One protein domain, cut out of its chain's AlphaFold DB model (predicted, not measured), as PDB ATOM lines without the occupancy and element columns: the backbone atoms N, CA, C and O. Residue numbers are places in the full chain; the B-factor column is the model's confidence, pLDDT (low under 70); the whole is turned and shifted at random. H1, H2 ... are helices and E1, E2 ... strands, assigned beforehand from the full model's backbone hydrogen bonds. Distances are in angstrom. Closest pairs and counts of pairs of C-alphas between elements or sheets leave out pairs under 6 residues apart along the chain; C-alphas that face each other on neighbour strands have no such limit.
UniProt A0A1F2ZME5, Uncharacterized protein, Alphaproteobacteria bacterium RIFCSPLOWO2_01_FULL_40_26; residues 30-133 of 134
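This is residues 30 to 133 of the 134 residues of an uncharacterized protein of Alphaproteobacteria bacterium RIFCSPLOWO2_01_FULL_40_26 (UniProt A0A1F2ZME5). A strongly twisted, antiparallel sheet of four strands has one long helix, H2, packed across one face, while H3 sits far from this body at the end of an arm formed by residues 103 to 107 and 119 to 125. The printed part has 104 residues, with named elements in the order E1, E2, H1, H2, E3, H3, E4 and sheet order E1, E2, E4, E3. The class is mixed, helices and strands, in two layers, H2 on one face of the sheet. The whole is only just loose, close to compact, with a radius of gyration of the C-alphas of 15.5 A, and elongated, spanning 53 by 34 by 22 A.

E1, residues 32 to 36, forms a hairpin with E2, residues 44 to 49; N 33 and O 48 are 2.8 A apart, within hydrogen-bond range. H1, residues 51 to 56, only grazes the sheet. H2, residues 71 to 84, has a height over the sheet of 6.4 A; its closest C-alpha to E1 is Leu 80, 6.6 A from that of Val 34. E3, residues 96 to 102, is an edge strand. H3, residues 108 to 118, is not on the sheet. E4, residues 126 to 132, is antiparallel to E2, with N 47 and O 128 at 2.8 A, and to E3, with N 99 and O 129 at 2.8 A. Every O i to N i+4 pair is within hydrogen-bond range in H1, H2 and H3.

E1 begins at C-alpha 32 (-7.391, -11.557, 1.630). H2 is 20.0 A long, E3 17.2 A, H3 15.2 A and E4 19.6 A, ending at C-alpha 132 (-8.909, -19.603, -14.236).

The C-alphas farthest apart, of Asp 90 and Asn 117, are 53.3 A apart. The printed part has no cut. The links H1 to H2 and H2 to E3 are long. pLDDT is under 70 at residues 39 to 41, 104 to 108 and 120 to 124.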
ATOM      1  N   ARG A  30      -6.235  -6.197   2.872       88.00
ATOM      2  CA  ARG A  30      -6.063  -6.571   4.284       88.00
ATOM      3  C   ARG A  30      -6.787  -7.875   4.626       88.00
ATOM      4  O   ARG A  30      -6.310  -8.625   5.468       88.00
ATOM      5  N   TYR A  31      -7.924  -8.140   3.986       90.06
ATOM      6  CA  TYR A  31      -8.796  -9.263   4.330       90.06
ATOM      7  C   TYR A  31      -8.493 -10.536   3.551       90.06
ATOM      8  O   TYR A  31      -8.804 -11.633   4.025       90.06
ATOM      9  N   GLY A  32      -7.845 -10.412   2.394       91.50
ATOM     10  CA  GLY A  32      -7.391 -11.557   1.630       91.50
ATOM     11  C   GLY A  32      -6.389 -11.205   0.544       91.50
ATOM     12  O   GLY A  32      -6.220 -10.051   0.149       91.50
ATOM     13  N   ARG A  33      -5.714 -12.232   0.037       93.31
ATOM     14  CA  ARG A  33      -4.662 -12.103  -0.971       93.31
ATOM     15  C   ARG A  33      -4.819 -13.171  -2.039       93.31
ATOM     16  O   ARG A  33      -5.124 -14.315  -1.734       93.31
ATOM     17  N   VAL A  34      -4.540 -12.793  -3.284       93.06
ATOM     18  CA  VAL A  34      -4.400 -13.725  -4.408       93.06
ATOM     19  C   VAL A  34      -2.947 -13.735  -4.871       93.06
ATOM     20  O   VAL A  34      -2.329 -12.678  -5.031       93.06
ATOM     21  N   THR A  35      -2.398 -14.928  -5.076       91.88
ATOM     22  CA  THR A  35      -1.057 -15.152  -5.634       91.88
ATOM     23  C   THR A  35      -1.124 -16.212  -6.723       91.88
ATOM     24  O   THR A  35      -1.963 -17.101  -6.653       91.88
ATOM     25  N   LEU A  36      -0.275 -16.117  -7.745       89.25
ATOM     26  CA  LEU A  36      -0.180 -17.173  -8.756       89.25
ATOM     27  C   LEU A  36       0.460 -18.409  -8.133       89.25
ATOM     28  O   LEU A  36       1.459 -18.286  -7.422       89.25
ATOM     29  N   HIS A  37      -0.113 -19.581  -8.400       81.19
ATOM     30  CA  HIS A  37       0.436 -20.836  -7.891       81.19
ATOM     31  C   HIS A  37       1.703 -21.238  -8.660       81.19
ATOM     32  O   HIS A  37       2.669 -21.703  -8.062       81.19
ATOM     33  N   ASN A  38       1.739 -20.962  -9.968       75.69
ATOM     34  CA  ASN A  38       2.925 -21.080 -10.806       75.69
ATOM     35  C   ASN A  38       3.136 -19.776 -11.593       75.69
ATOM     36  O   ASN A  38       2.201 -19.203 -12.145       75.69
ATOM     37  N   THR A  39       4.369 -19.275 -11.648       68.19
ATOM     38  CA  THR A  39       4.691 -18.064 -12.422       68.19
ATOM     39  C   THR A  39       4.735 -18.328 -13.927       68.19
ATOM     40  O   THR A  39       4.493 -17.401 -14.703       68.19
ATOM     41  N   ALA A  40       4.999 -19.577 -14.332       65.94
ATOM     42  CA  ALA A  40       5.027 -20.005 -15.729       65.94
ATOM     43  C   ALA A  40       3.621 -20.246 -16.300       65.94
ATOM     44  O   ALA A  40       3.369 -19.917 -17.456       65.94
ATOM     45  N   ASP A  41       2.702 -20.768 -15.483       68.31
ATOM     46  CA  ASP A  41       1.311 -21.006 -15.864       68.31
ATOM     47  C   ASP A  41       0.369 -20.121 -15.039       68.31
ATOM     48  O   ASP A  41       0.074 -20.391 -13.873       68.31
ATOM     49  N   ARG A  42      -0.113 -19.041 -15.666       73.69
ATOM     50  CA  ARG A  42      -1.028 -18.070 -15.046       73.69
ATOM     51  C   ARG A  42      -2.460 -18.590 -14.895       73.69
ATOM     52  O   ARG A  42      -3.337 -17.812 -14.520       73.69
ATOM     53  N   ASN A  43      -2.700 -19.868 -15.179       86.00
ATOM     54  CA  ASN A  43      -4.019 -20.472 -15.066       86.00
ATOM     55  C   ASN A  43      -4.368 -20.912 -13.644       86.00
ATOM     56  O   ASN A  43      -5.524 -21.229 -13.408       86.00
ATOM     57  N   SER A  44      -3.431 -20.913 -12.693       91.50
ATOM     58  CA  SER A  44      -3.691 -21.334 -11.309       91.50
ATOM     59  C   SER A  44      -3.330 -20.256 -10.285       91.50
ATOM     60  O   SER A  44      -2.346 -19.519 -10.422       91.50
ATOM     61  N   PHE A  45      -4.133 -20.160  -9.226       93.06
ATOM     62  CA  PHE A  45      -3.959 -19.188  -8.155       93.06
ATOM     63  C   PHE A  45      -4.215 -19.788  -6.772       93.06
ATOM     64  O   PHE A  45      -4.990 -20.726  -6.590       93.06
ATOM     65  N   ILE A  46      -3.568 -19.187  -5.780       93.69
ATOM     66  CA  ILE A  46      -3.823 -19.387  -4.361       93.69
ATOM     67  C   ILE A  46      -4.556 -18.150  -3.854       93.69
ATOM     68  O   ILE A  46      -4.074 -17.024  -4.020       93.69
ATOM     69  N   PHE A  47      -5.704 -18.370  -3.225       94.94
ATOM     70  CA  PHE A  47      -6.478 -17.357  -2.528       94.94
ATOM     71  C   PHE A  47      -6.426 -17.613  -1.025       94.94
ATOM     72  O   PHE A  47      -6.755 -18.697  -0.557       94.94
ATOM     73  N   THR A  48      -6.020 -16.606  -0.265       93.38
ATOM     74  CA  THR A  48      -5.877 -16.685   1.185       93.38
ATOM     75  C   THR A  48      -6.778 -15.647   1.839       93.38
ATOM     76  O   THR A  48      -6.748 -14.482   1.445       93.38
ATOM     77  N   VAL A  49      -7.549 -16.061   2.840       92.62
ATOM     78  CA  VAL A  49      -8.496 -15.243   3.603       92.62
ATOM     79  C   VAL A  49      -8.039 -15.170   5.053       92.62
ATOM     80  O   VAL A  49      -7.659 -16.173   5.660       92.62
ATOM     81  N   THR A  50      -8.052 -13.965   5.607       89.81
ATOM     82  CA  THR A  50      -7.679 -13.734   7.005       89.81
ATOM     83  C   THR A  50      -8.767 -14.202   7.968       89.81
ATOM     84  O   THR A  50      -9.957 -14.071   7.686       89.81
ATOM     85  N   ASP A  51      -8.358 -14.662   9.153       85.44
ATOM     86  CA  ASP A  51      -9.294 -15.021  10.228       85.44
ATOM     87  C   ASP A  51     -10.182 -13.819  10.633       85.44
ATOM     88  O   ASP A  51     -11.328 -14.004  11.034       85.44
ATOM     89  N   GLU A  52      -9.691 -12.577  10.501       87.50
ATOM     90  CA  GLU A  52     -10.475 -11.352  10.735       87.50
ATOM     91  C   GLU A  52     -11.702 -11.289   9.812       87.50
ATOM     92  O   GLU A  52     -12.818 -11.083  10.286       87.50
ATOM     93  N   PHE A  53     -11.514 -11.546   8.515       89.38
ATOM     94  CA  PHE A  53     -12.603 -11.554   7.540       89.38
ATOM     95  C   PHE A  53     -13.607 -12.678   7.808       89.38
ATOM     96  O   PHE A  53     -14.813 -12.446   7.835       89.38
ATOM     97  N   THR A  54     -13.116 -13.887   8.095       85.38
ATOM     98  CA  THR A  54     -13.982 -15.031   8.421       85.38
ATOM     99  C   THR A  54     -14.820 -14.781   9.678       85.38
ATOM    100  O   THR A  54     -15.957 -15.238   9.759       85.38
ATOM    101  N   ASN A  55     -14.286 -14.046  10.658       85.69
ATOM    102  CA  ASN A  55     -15.026 -13.691  11.869       85.69
ATOM    103  C   ASN A  55     -16.060 -12.582  11.632       85.69
ATOM    104  O   ASN A  55     -17.139 -12.645  12.220       85.69
ATOM    105  N   LEU A  56     -15.754 -11.599  10.777       86.62
ATOM    106  CA  LEU A  56     -16.694 -10.539  10.393       86.62
ATOM    107  C   LEU A  56     -17.904 -11.108   9.637       86.62
ATOM    108  O   LEU A  56     -19.039 -10.745   9.936       86.62
ATOM    109  N   ASP A  57     -17.663 -12.055   8.728       85.88
ATOM    110  CA  ASP A  57     -18.679 -12.633   7.842       85.88
ATOM    111  C   ASP A  57     -19.050 -14.084   8.206       85.88
ATOM    112  O   ASP A  57     -19.441 -14.882   7.353       85.88
ATOM    113  N   LYS A  58     -18.975 -14.441   9.495       82.81
ATOM    114  CA  LYS A  58     -19.173 -15.822   9.984       82.81
ATOM    115  C   LYS A  58     -20.520 -16.448   9.590       82.81
ATOM    116  O   LYS A  58     -20.615 -17.663   9.450       82.81
ATOM    117  N   ASN A  59     -21.552 -15.623   9.423       88.69
ATOM    118  CA  ASN A  59     -22.907 -16.057   9.065       88.69
ATOM    119  C   ASN A  59     -23.193 -15.959   7.557       88.69
ATOM    120  O   ASN A  59     -24.345 -16.108   7.148       88.69
ATOM    121  N   SER A  60     -22.182 -15.670   6.732       91.25
ATOM    122  CA  SER A  60     -22.356 -15.601   5.284       91.25
ATOM    123  C   SER A  60     -22.747 -16.982   4.735       91.25
ATOM    124  O   SER A  60     -22.083 -17.975   5.053       91.25
ATOM    125  N   PRO A  61     -23.825 -17.080   3.936       93.81
ATOM    126  CA  PRO A  61     -24.243 -18.345   3.352       93.81
ATOM    127  C   PRO A  61     -23.236 -18.823   2.299       93.81
ATOM    128  O   PRO A  61     -22.409 -18.061   1.800       93.81
ATOM    129  N   ILE A  62     -23.324 -20.104   1.945       93.56
ATOM    130  CA  ILE A  62     -22.543 -20.682   0.849       93.56
ATOM    131  C   ILE A  62     -22.984 -20.075  -0.486       93.56
ATOM    132  O   ILE A  62     -24.181 -19.988  -0.768       93.56
ATOM    133  N   ASP A  63     -22.017 -19.692  -1.320       93.81
ATOM    134  CA  ASP A  63     -22.288 -19.148  -2.645       93.81
ATOM    135  C   ASP A  63     -22.833 -20.241  -3.582       93.81
ATOM    136  O   ASP A  63     -22.263 -21.327  -3.719       93.81
ATOM    137  N   LYS A  64     -23.944 -19.951  -4.266       92.06
ATOM    138  CA  LYS A  64     -24.612 -20.917  -5.158       92.06
ATOM    139  C   LYS A  64     -23.786 -21.284  -6.395       92.06
ATOM    140  O   LYS A  64     -23.963 -22.374  -6.932       92.06
ATOM    141  N   LYS A  65     -22.936 -20.375  -6.880       89.12
ATOM    142  CA  LYS A  65     -22.068 -20.585  -8.051       89.12
ATOM    143  C   LYS A  65     -20.731 -21.199  -7.648       89.12
ATOM    144  O   LYS A  65     -20.158 -21.971  -8.411       89.12
ATOM    145  N   HIS A  66     -20.253 -20.876  -6.450       91.19
ATOM    146  CA  HIS A  66     -18.974 -21.327  -5.918       91.19
ATOM    147  C   HIS A  66     -19.171 -22.021  -4.559       91.19
ATOM    148  O   HIS A  66     -18.804 -21.459  -3.532       91.19
ATOM    149  N   PRO A  67     -19.663 -23.276  -4.521       89.75
ATOM    150  CA  PRO A  67     -20.094 -23.941  -3.282       89.75
ATOM    151  C   PRO A  67     -18.975 -24.214  -2.260       89.75
ATOM    152  O   PRO A  67     -19.244 -24.642  -1.142       89.75
ATOM    153  N   LYS A  68     -17.709 -23.992  -2.634       91.06
ATOM    154  CA  LYS A  68     -16.548 -24.081  -1.732       91.06
ATOM    155  C   LYS A  68     -16.257 -22.773  -0.988       91.06
ATOM    156  O   LYS A  68     -15.377 -22.774  -0.131       91.06
ATOM    157  N   LEU A  69     -16.954 -21.693  -1.336       92.69
ATOM    158  CA  LEU A  69     -16.813 -20.354  -0.775       92.69
ATOM    159  C   LEU A  69     -18.145 -19.900  -0.176       92.69
ATOM    160  O   LEU A  69     -19.220 -20.286  -0.642       92.69
ATOM    161  N   THR A  70     -18.077 -19.029   0.823       94.12
ATOM    162  CA  THR A  70     -19.235 -18.209   1.193       94.12
ATOM    163  C   THR A  70     -19.466 -17.100   0.165       94.12
ATOM    164  O   THR A  70     -18.568 -16.750  -0.607       94.12
ATOM    165  N   GLU A  71     -20.658 -16.504   0.158       94.94
ATOM    166  CA  GLU A  71     -20.959 -15.347  -0.700       94.94
ATOM    167  C   GLU A  71     -19.985 -14.182  -0.444       94.94
ATOM    168  O   GLU A  71     -19.538 -13.511  -1.381       94.94
ATOM    169  N   ALA A  72     -19.602 -13.962   0.820       93.56
ATOM    170  CA  ALA A  72     -18.627 -12.942   1.196       93.56
ATOM    171  C   ALA A  72     -17.225 -13.248   0.639       93.56
ATOM    172  O   ALA A  72     -16.588 -12.379   0.037       93.56
ATOM    173  N   GLU A  73     -16.761 -14.493   0.773       94.44
ATOM    174  CA  GLU A  73     -15.467 -14.934   0.244       94.44
ATOM    175  C   GLU A  73     -15.421 -14.877  -1.288       94.44
ATOM    176  O   GLU A  73     -14.431 -14.413  -1.857       94.44
ATOM    177  N   ALA A  74     -16.501 -15.283  -1.964       94.81
ATOM    178  CA  ALA A  74     -16.614 -15.203  -3.418       94.81
ATOM    179  C   ALA A  74     -16.521 -13.748  -3.901       94.81
ATOM    180  O   ALA A  74     -15.769 -13.438  -4.832       94.81
ATOM    181  N   LYS A  75     -17.217 -12.823  -3.229       94.19
ATOM    182  CA  LYS A  75     -17.159 -11.388  -3.540       94.19
ATOM    183  C   LYS A  75     -15.765 -10.797  -3.312       94.19
ATOM    184  O   LYS A  75     -15.294 -10.007  -4.141       94.19
ATOM    185  N   LEU A  76     -15.098 -11.186  -2.222       94.69
ATOM    186  CA  LEU A  76     -13.718 -10.788  -1.938       94.69
ATOM    187  C   LEU A  76     -12.775 -11.277  -3.044       94.69
ATOM    188  O   LEU A  76     -12.037 -10.474  -3.619       94.69
ATOM    189  N   LEU A  77     -12.857 -12.558  -3.408       95.25
ATOM    190  CA  LEU A  77     -12.029 -13.154  -4.455       95.25
ATOM    191  C   LEU A  77     -12.234 -12.476  -5.815       95.25
ATOM    192  O   LEU A  77     -11.257 -12.078  -6.449       95.25
ATOM    193  N   ILE A  78     -13.484 -12.268  -6.244       94.06
ATOM    194  CA  ILE A  78     -13.803 -11.564  -7.501       94.06
ATOM    195  C   ILE A  78     -13.164 -10.171  -7.520       94.06
ATOM    196  O   ILE A  78     -12.608  -9.742  -8.534       94.06
ATOM    197  N   THR A  79     -13.225  -9.460  -6.393       93.12
ATOM    198  CA  THR A  79     -12.654  -8.115  -6.279       93.12
ATOM    199  C   THR A  79     -11.132  -8.146  -6.400       93.12
ATOM    200  O   THR A  79     -10.563  -7.384  -7.184       93.12
ATOM    201  N   LEU A  80     -10.472  -9.070  -5.697       93.25
ATOM    202  CA  LEU A  80      -9.018  -9.233  -5.743       93.25
ATOM    203  C   LEU A  80      -8.528  -9.674  -7.131       93.25
ATOM    204  O   LEU A  80      -7.525  -9.151  -7.617       93.25
ATOM    205  N   LEU A  81      -9.246 -10.580  -7.802       92.94
ATOM    206  CA  LEU A  81      -8.933 -11.008  -9.170       92.94
ATOM    207  C   LEU A  81      -9.020  -9.839 -10.158       92.94
ATOM    208  O   LEU A  81      -8.103  -9.652 -10.959       92.94
ATOM    209  N   ARG A  82     -10.049  -8.984 -10.051       91.62
ATOM    210  CA  ARG A  82     -10.151  -7.756 -10.865       91.62
ATOM    211  C   ARG A  82      -9.001  -6.791 -10.599       91.62
ATOM    212  O   ARG A  82      -8.381  -6.319 -11.549       91.62
ATOM    213  N   GLN A  83      -8.686  -6.527  -9.331       90.12
ATOM    214  CA  GLN A  83      -7.587  -5.630  -8.951       90.12
ATOM    215  C   GLN A  83      -6.232  -6.121  -9.477       90.12
ATOM    216  O   GLN A  83      -5.418  -5.327  -9.944       90.12
ATOM    217  N   ARG A  84      -5.998  -7.439  -9.436       88.12
ATOM    218  CA  ARG A  84      -4.763  -8.075  -9.926       88.12
ATOM    219  C   ARG A  84      -4.757  -8.333 -11.432       88.12
ATOM    220  O   ARG A  84      -3.724  -8.729 -11.961       88.12
ATOM    221  N   LYS A  85      -5.873  -8.076 -12.120       88.62
ATOM    222  CA  LYS A  85      -6.100  -8.395 -13.534       88.62
ATOM    223  C   LYS A  85      -5.903  -9.885 -13.862       88.62
ATOM    224  O   LYS A  85      -5.297 -10.223 -14.876       88.62
ATOM    225  N   TYR A  86      -6.382 -10.770 -12.989       89.38
ATOM    226  CA  TYR A  86      -6.266 -12.230 -13.118       89.38
ATOM    227  C   TYR A  86      -7.599 -12.884 -13.488       89.38
ATOM    228  O   TYR A  86      -8.661 -12.412 -13.084       89.38
ATOM    229  N   CYS A  87      -7.523 -13.986 -14.243       88.62
ATOM    230  CA  CYS A  87      -8.669 -14.763 -14.728       88.62
ATOM    231  C   CYS A  87      -9.746 -13.934 -15.456       88.62
ATOM    232  O   CYS A  87     -10.926 -14.269 -15.400       88.62
ATOM    233  N   LEU A  88      -9.362 -12.822 -16.090       89.69
ATOM    234  CA  LEU A  88     -10.285 -11.928 -16.782       89.69
ATOM    235  C   LEU A  88     -10.486 -12.379 -18.229       89.69
ATOM    236  O   LEU A  88      -9.509 -12.551 -18.957       89.69
ATOM    237  N   TYR A  89     -11.746 -12.481 -18.648       83.38
ATOM    238  CA  TYR A  89     -12.143 -12.761 -20.033       83.38
ATOM    239  C   TYR A  89     -13.110 -11.692 -20.529       83.38
ATOM    240  O   TYR A  89     -13.764 -11.075 -19.686       83.38
ATOM    241  N   ASP A  90     -13.136 -11.485 -21.854       72.19
ATOM    242  CA  ASP A  90     -13.933 -10.603 -22.740       72.19
ATOM    243  C   ASP A  90     -14.665  -9.397 -22.114       72.19
ATOM    244  O   ASP A  90     -14.493  -8.263 -22.551       72.19
ATOM    245  N   ASN A  91     -15.419  -9.608 -21.037       78.12
ATOM    246  CA  ASN A  91     -16.197  -8.615 -20.299       78.12
ATOM    247  C   ASN A  91     -15.529  -8.140 -18.991       78.12
ATOM    248  O   ASN A  91     -16.218  -7.685 -18.075       78.12
ATOM    249  N   ASN A  92     -14.208  -8.301 -18.846       81.62
ATOM    250  CA  ASN A  92     -13.453  -7.944 -17.634       81.62
ATOM    251  C   ASN A  92     -14.024  -8.588 -16.347       81.62
ATOM    252  O   ASN A  92     -13.912  -8.057 -15.234       81.62
ATOM    253  N   THR A  93     -14.690  -9.732 -16.511       85.69
ATOM    254  CA  THR A  93     -15.316 -10.478 -15.422       85.69
ATOM    255  C   THR A  93     -14.435 -11.678 -15.103       85.69
ATOM    256  O   THR A  93     -14.126 -12.441 -16.019       85.69
ATOM    257  N   PRO A  94     -13.996 -11.844 -13.840       90.94
ATOM    258  CA  PRO A  94     -13.222 -13.011 -13.458       90.94
ATOM    259  C   PRO A  94     -14.038 -14.287 -13.648       90.94
ATOM    260  O   PRO A  94     -15.168 -14.357 -13.165       90.94
ATOM    261  N   SER A  95     -13.455 -15.290 -14.298       92.06
ATOM    262  CA  SER A  95     -14.029 -16.633 -14.402       92.06
ATOM    263  C   SER A  95     -13.038 -17.644 -13.840       92.06
ATOM    264  O   SER A  95     -11.877 -17.701 -14.253       92.06
ATOM    265  N   PHE A  96     -13.474 -18.381 -12.824       93.38
ATOM    266  CA  PHE A  96     -12.615 -19.267 -12.054       93.38
ATOM    267  C   PHE A  96     -13.390 -20.429 -11.436       93.38
ATOM    268  O   PHE A  96     -14.597 -20.350 -11.188       93.38
ATOM    269  N   ILE A  97     -12.640 -21.466 -11.077       94.38
ATOM    270  CA  ILE A  97     -13.093 -22.587 -10.261       94.38
ATOM    271  C   ILE A  97     -12.183 -22.746  -9.044       94.38
ATOM    272  O   ILE A  97     -10.975 -22.542  -9.129       94.38
ATOM    273  N   ILE A  98     -12.753 -23.115  -7.895       94.69
ATOM    274  CA  ILE A  98     -11.976 -23.511  -6.716       94.69
ATOM    275  C   ILE A  98     -11.765 -25.022  -6.771       94.69
ATOM    276  O   ILE A  98     -12.719 -25.805  -6.679       94.69
ATOM    277  N   THR A  99     -10.514 -25.446  -6.915       91.31
ATOM    278  CA  THR A  99     -10.131 -26.858  -7.004       91.31
ATOM    279  C   THR A  99     -10.107 -27.495  -5.623       91.31
ATOM    280  O   THR A  99     -10.705 -28.554  -5.425       91.31
ATOM    281  N   SER A 100      -9.558 -26.813  -4.620       90.12
ATOM    282  CA  SER A 100      -9.538 -27.315  -3.247       90.12
ATOM    283  C   SER A 100      -9.518 -26.197  -2.209       90.12
ATOM    284  O   SER A 100      -9.196 -25.041  -2.484       90.12
ATOM    285  N   ARG A 101      -9.904 -26.566  -0.989       88.88
ATOM    286  CA  ARG A 101      -9.790 -25.744   0.212       88.88
ATOM    287  C   ARG A 101      -8.774 -26.426   1.118       88.88
ATOM    288  O   ARG A 101      -8.917 -27.613   1.396       88.88
ATOM    289  N   GLN A 102      -7.761 -25.693   1.563       83.69
ATOM    290  CA  GLN A 102      -6.840 -26.198   2.568       83.69
ATOM    291  C   GLN A 102      -7.545 -26.188   3.921       83.69
ATOM    292  O   GLN A 102      -7.960 -25.135   4.414       83.69
ATOM    293  N   GLU A 103      -7.700 -27.365   4.516       70.81
ATOM    294  CA  GLU A 103      -8.179 -27.468   5.886       70.81
ATOM    295  C   GLU A 103      -7.132 -26.911   6.851       70.81
ATOM    296  O   GLU A 103      -5.921 -27.040   6.645       70.81
ATOM    297  N   LYS A 104      -7.609 -26.266   7.916       69.81
ATOM    298  CA  LYS A 104      -6.753 -25.739   8.975       69.81
ATOM    299  C   LYS A 104      -6.270 -26.922   9.814       69.81
ATOM    300  O   LYS A 104      -6.924 -27.320  10.772       69.81
ATOM    301  N   ILE A 105      -5.149 -27.522   9.417       64.00
ATOM    302  CA  ILE A 105      -4.527 -28.602  10.184       64.00
ATOM    303  C   ILE A 105      -3.746 -27.958  11.323       64.00
ATOM    304  O   ILE A 105      -2.692 -27.359  11.115       64.00
ATOM    305  N   PHE A 106      -4.284 -28.073  12.531       64.56
ATOM    306  CA  PHE A 106      -3.538 -27.770  13.739       64.56
ATOM    307  C   PHE A 106      -3.031 -29.073  14.334       64.56
ATOM    308  O   PHE A 106      -3.823 -29.947  14.685       64.56
ATOM    309  N   ASP A 107      -1.721 -29.175  14.527       68.94
ATOM    310  CA  ASP A 107      -1.230 -30.089  15.544       68.94
ATOM    311  C   ASP A 107      -1.642 -29.509  16.904       68.94
ATOM    312  O   ASP A 107      -1.115 -28.484  17.342       68.94
ATOM    313  N   MET A 108      -2.636 -30.133  17.543       68.62
ATOM    314  CA  MET A 108      -3.162 -29.690  18.837       68.62
ATOM    315  C   MET A 108      -2.055 -29.574  19.889       68.62
ATOM    316  O   MET A 108      -2.114 -28.684  20.736       68.62
ATOM    317  N   THR A 109      -1.027 -30.430  19.825       73.31
ATOM    318  CA  THR A 109       0.085 -30.383  20.782       73.31
ATOM    319  C   THR A 109       0.966 -29.161  20.550       73.31
ATOM    320  O   THR A 109       1.282 -28.442  21.500       73.31
ATOM    321  N   PHE A 110       1.282 -28.852  19.292       72.12
ATOM    322  CA  PHE A 110       2.061 -27.668  18.943       72.12
ATOM    323  C   PHE A 110       1.286 -26.369  19.203       72.12
ATOM    324  O   PHE A 110       1.833 -25.418  19.763       72.12
ATOM    325  N   ALA A 111      -0.007 -26.339  18.869       75.12
ATOM    326  CA  ALA A 111      -0.878 -25.196  19.129       75.12
ATOM    327  C   ALA A 111      -0.964 -24.877  20.631       75.12
ATOM    328  O   ALA A 111      -0.805 -23.720  21.022       75.12
ATOM    329  N   HIS A 112      -1.123 -25.907  21.471       77.00
ATOM    330  CA  HIS A 112      -1.169 -25.761  22.929       77.00
ATOM    331  C   HIS A 112       0.155 -25.276  23.522       77.00
ATOM    332  O   HIS A 112       0.168 -24.465  24.448       77.00
ATOM    333  N   LEU A 113       1.286 -25.751  22.988       79.06
ATOM    334  CA  LEU A 113       2.610 -25.291  23.408       79.06
ATOM    335  C   LEU A 113       2.826 -23.813  23.076       79.06
ATOM    336  O   LEU A 113       3.374 -23.092  23.911       79.06
ATOM    337  N   ILE A 114       2.384 -23.345  21.907       73.62
ATOM    338  CA  ILE A 114       2.483 -21.923  21.552       73.62
ATOM    339  C   ILE A 114       1.563 -21.071  22.430       73.62
ATOM    340  O   ILE A 114       2.006 -20.050  22.959       73.62
ATOM    341  N   GLU A 115       0.321 -21.504  22.648       77.75
ATOM    342  CA  GLU A 115      -0.628 -20.773  23.490       77.75
ATOM    343  C   GLU A 115      -0.112 -20.637  24.929       77.75
ATOM    344  O   GLU A 115      -0.106 -19.536  25.478       77.75
ATOM    345  N   LYS A 116       0.416 -21.719  25.517       80.19
ATOM    346  CA  LYS A 116       0.947 -21.693  26.888       80.19
ATOM    347  C   LYS A 116       2.250 -20.913  27.044       80.19
ATOM    348  O   LYS A 116       2.400 -20.212  28.039       80.19
ATOM    349  N   ASN A 117       3.200 -21.062  26.120       83.56
ATOM    350  CA  ASN A 117       4.532 -20.463  26.284       83.56
ATOM    351  C   ASN A 117       4.604 -19.016  25.791       83.56
ATOM    352  O   ASN A 117       5.407 -18.241  26.303       83.56
ATOM    353  N   TYR A 118       3.780 -18.647  24.808       76.69
ATOM    354  CA  TYR A 118       3.871 -17.347  24.139       76.69
ATOM    355  C   TYR A 118       2.590 -16.514  24.237       76.69
ATOM    356  O   TYR A 118       2.562 -15.403  23.712       76.69
ATOM    357  N   ASN A 119       1.534 -17.022  24.892       76.75
ATOM    358  CA  ASN A 119       0.209 -16.388  24.938       76.75
ATOM    359  C   ASN A 119      -0.288 -15.974  23.537       76.75
ATOM    360  O   ASN A 119      -0.893 -14.919  23.347       76.75
ATOM    361  N   ALA A 120       0.039 -16.795  22.535       69.25
ATOM    362  CA  ALA A 120      -0.220 -16.525  21.130       69.25
ATOM    363  C   ALA A 120      -1.076 -17.641  20.531       69.25
ATOM    364  O   ALA A 120      -0.877 -18.820  20.815       69.25
ATOM    365  N   ARG A 121      -2.023 -17.274  19.665       64.31
ATOM    366  CA  ARG A 121      -2.804 -18.247  18.893       64.31
ATOM    367  C   ARG A 121      -2.157 -18.446  17.522       64.31
ATOM    368  O   ARG A 121      -1.817 -17.445  16.892       64.31
ATOM    369  N   PRO A 122      -2.007 -19.685  17.021       61.78
ATOM    370  CA  PRO A 122      -1.520 -19.913  15.665       61.78
ATOM    371  C   PRO A 122      -2.496 -19.315  14.639       61.78
ATOM    372  O   PRO A 122      -3.626 -19.786  14.490       61.78
ATOM    373  N   ILE A 123      -2.067 -18.269  13.929       66.06
ATOM    374  CA  ILE A 123      -2.858 -17.627  12.873       66.06
ATOM    375  C   ILE A 123      -2.549 -18.352  11.565       66.06
ATOM    376  O   ILE A 123      -1.583 -18.029  10.876       66.06
ATOM    377  N   VAL A 124      -3.350 -19.363  11.231       68.94
ATOM    378  CA  VAL A 124      -3.289 -20.005   9.912       68.94
ATOM    379  C   VAL A 124      -4.454 -19.471   9.078       68.94
ATOM    380  O   VAL A 124      -5.606 -19.743   9.408       68.94
ATOM    381  N   PRO A 125      -4.204 -18.679   8.029       80.00
ATOM    382  CA  PRO A 125      -5.287 -18.128   7.237       80.00
ATOM    383  C   PRO A 125      -5.961 -19.224   6.405       80.00
ATOM    384  O   PRO A 125      -5.337 -20.211   5.999       80.00
ATOM    385  N   GLN A 126      -7.245 -19.037   6.120       88.19
ATOM    386  CA  GLN A 126      -7.999 -19.961   5.290       88.19
ATOM    387  C   GLN A 126      -7.486 -19.875   3.849       88.19
ATOM    388  O   GLN A 126      -7.512 -18.809   3.241       88.19
ATOM    389  N   THR A 127      -7.006 -20.990   3.301       91.12
ATOM    390  CA  THR A 127      -6.391 -21.018   1.967       91.12
ATOM    391  C   THR A 127      -7.223 -21.847   0.994       91.12
ATOM    392  O   THR A 127      -7.774 -22.889   1.353       91.12
ATOM    393  N   TYR A 128      -7.322 -21.364  -0.238       93.50
ATOM    394  CA  TYR A 128      -8.051 -21.947  -1.353       93.50
ATOM    395  C   TYR A 128      -7.129 -22.027  -2.564       93.50
ATOM    396  O   TYR A 128      -6.377 -21.092  -2.845       93.50
ATOM    397  N   PHE A 129      -7.228 -23.121  -3.304       93.44
ATOM    398  CA  PHE A 129      -6.570 -23.291  -4.592       93.44
ATOM    399  C   PHE A 129      -7.624 -23.187  -5.683       93.44
ATOM    400  O   PHE A 129      -8.713 -23.757  -5.565       93.44
ATOM    401  N   GLY A 130      -7.321 -22.429  -6.727       93.75
ATOM    402  CA  GLY A 130      -8.239 -22.209  -7.827       93.75
ATOM    403  C   GLY A 130      -7.539 -22.116  -9.165       93.75
ATOM    404  O   GLY A 130      -6.324 -21.933  -9.251       93.75
ATOM    405  N   GLU A 131      -8.340 -22.247 -10.211       93.88
ATOM    406  CA  GLU A 131      -7.910 -22.172 -11.598       93.88
ATOM    407  C   GLU A 131      -8.785 -21.182 -12.364       93.88
ATOM    408  O   GLU A 131      -9.981 -21.047 -12.091       93.88
ATOM    409  N   CYS A 132      -8.191 -20.465 -13.313       91.88
ATOM    410  CA  CYS A 132      -8.909 -19.603 -14.236       91.88
ATOM    411  C   CYS A 132      -9.617 -20.465 -15.287       91.88
ATOM    412  O   CYS A 132      -8.990 -21.298 -15.938       91.88
ATOM    413  N   THR A 133     -10.902 -20.216 -15.521       88.06
ATOM    414  CA  THR A 133     -11.714 -20.962 -16.497       88.06
ATOM    415  C   THR A 133     -12.166 -20.024 -17.605       88.06
ATOM    416  O   THR A 133     -12.728 -18.986 -17.292       88.06
TER     417      THR A 133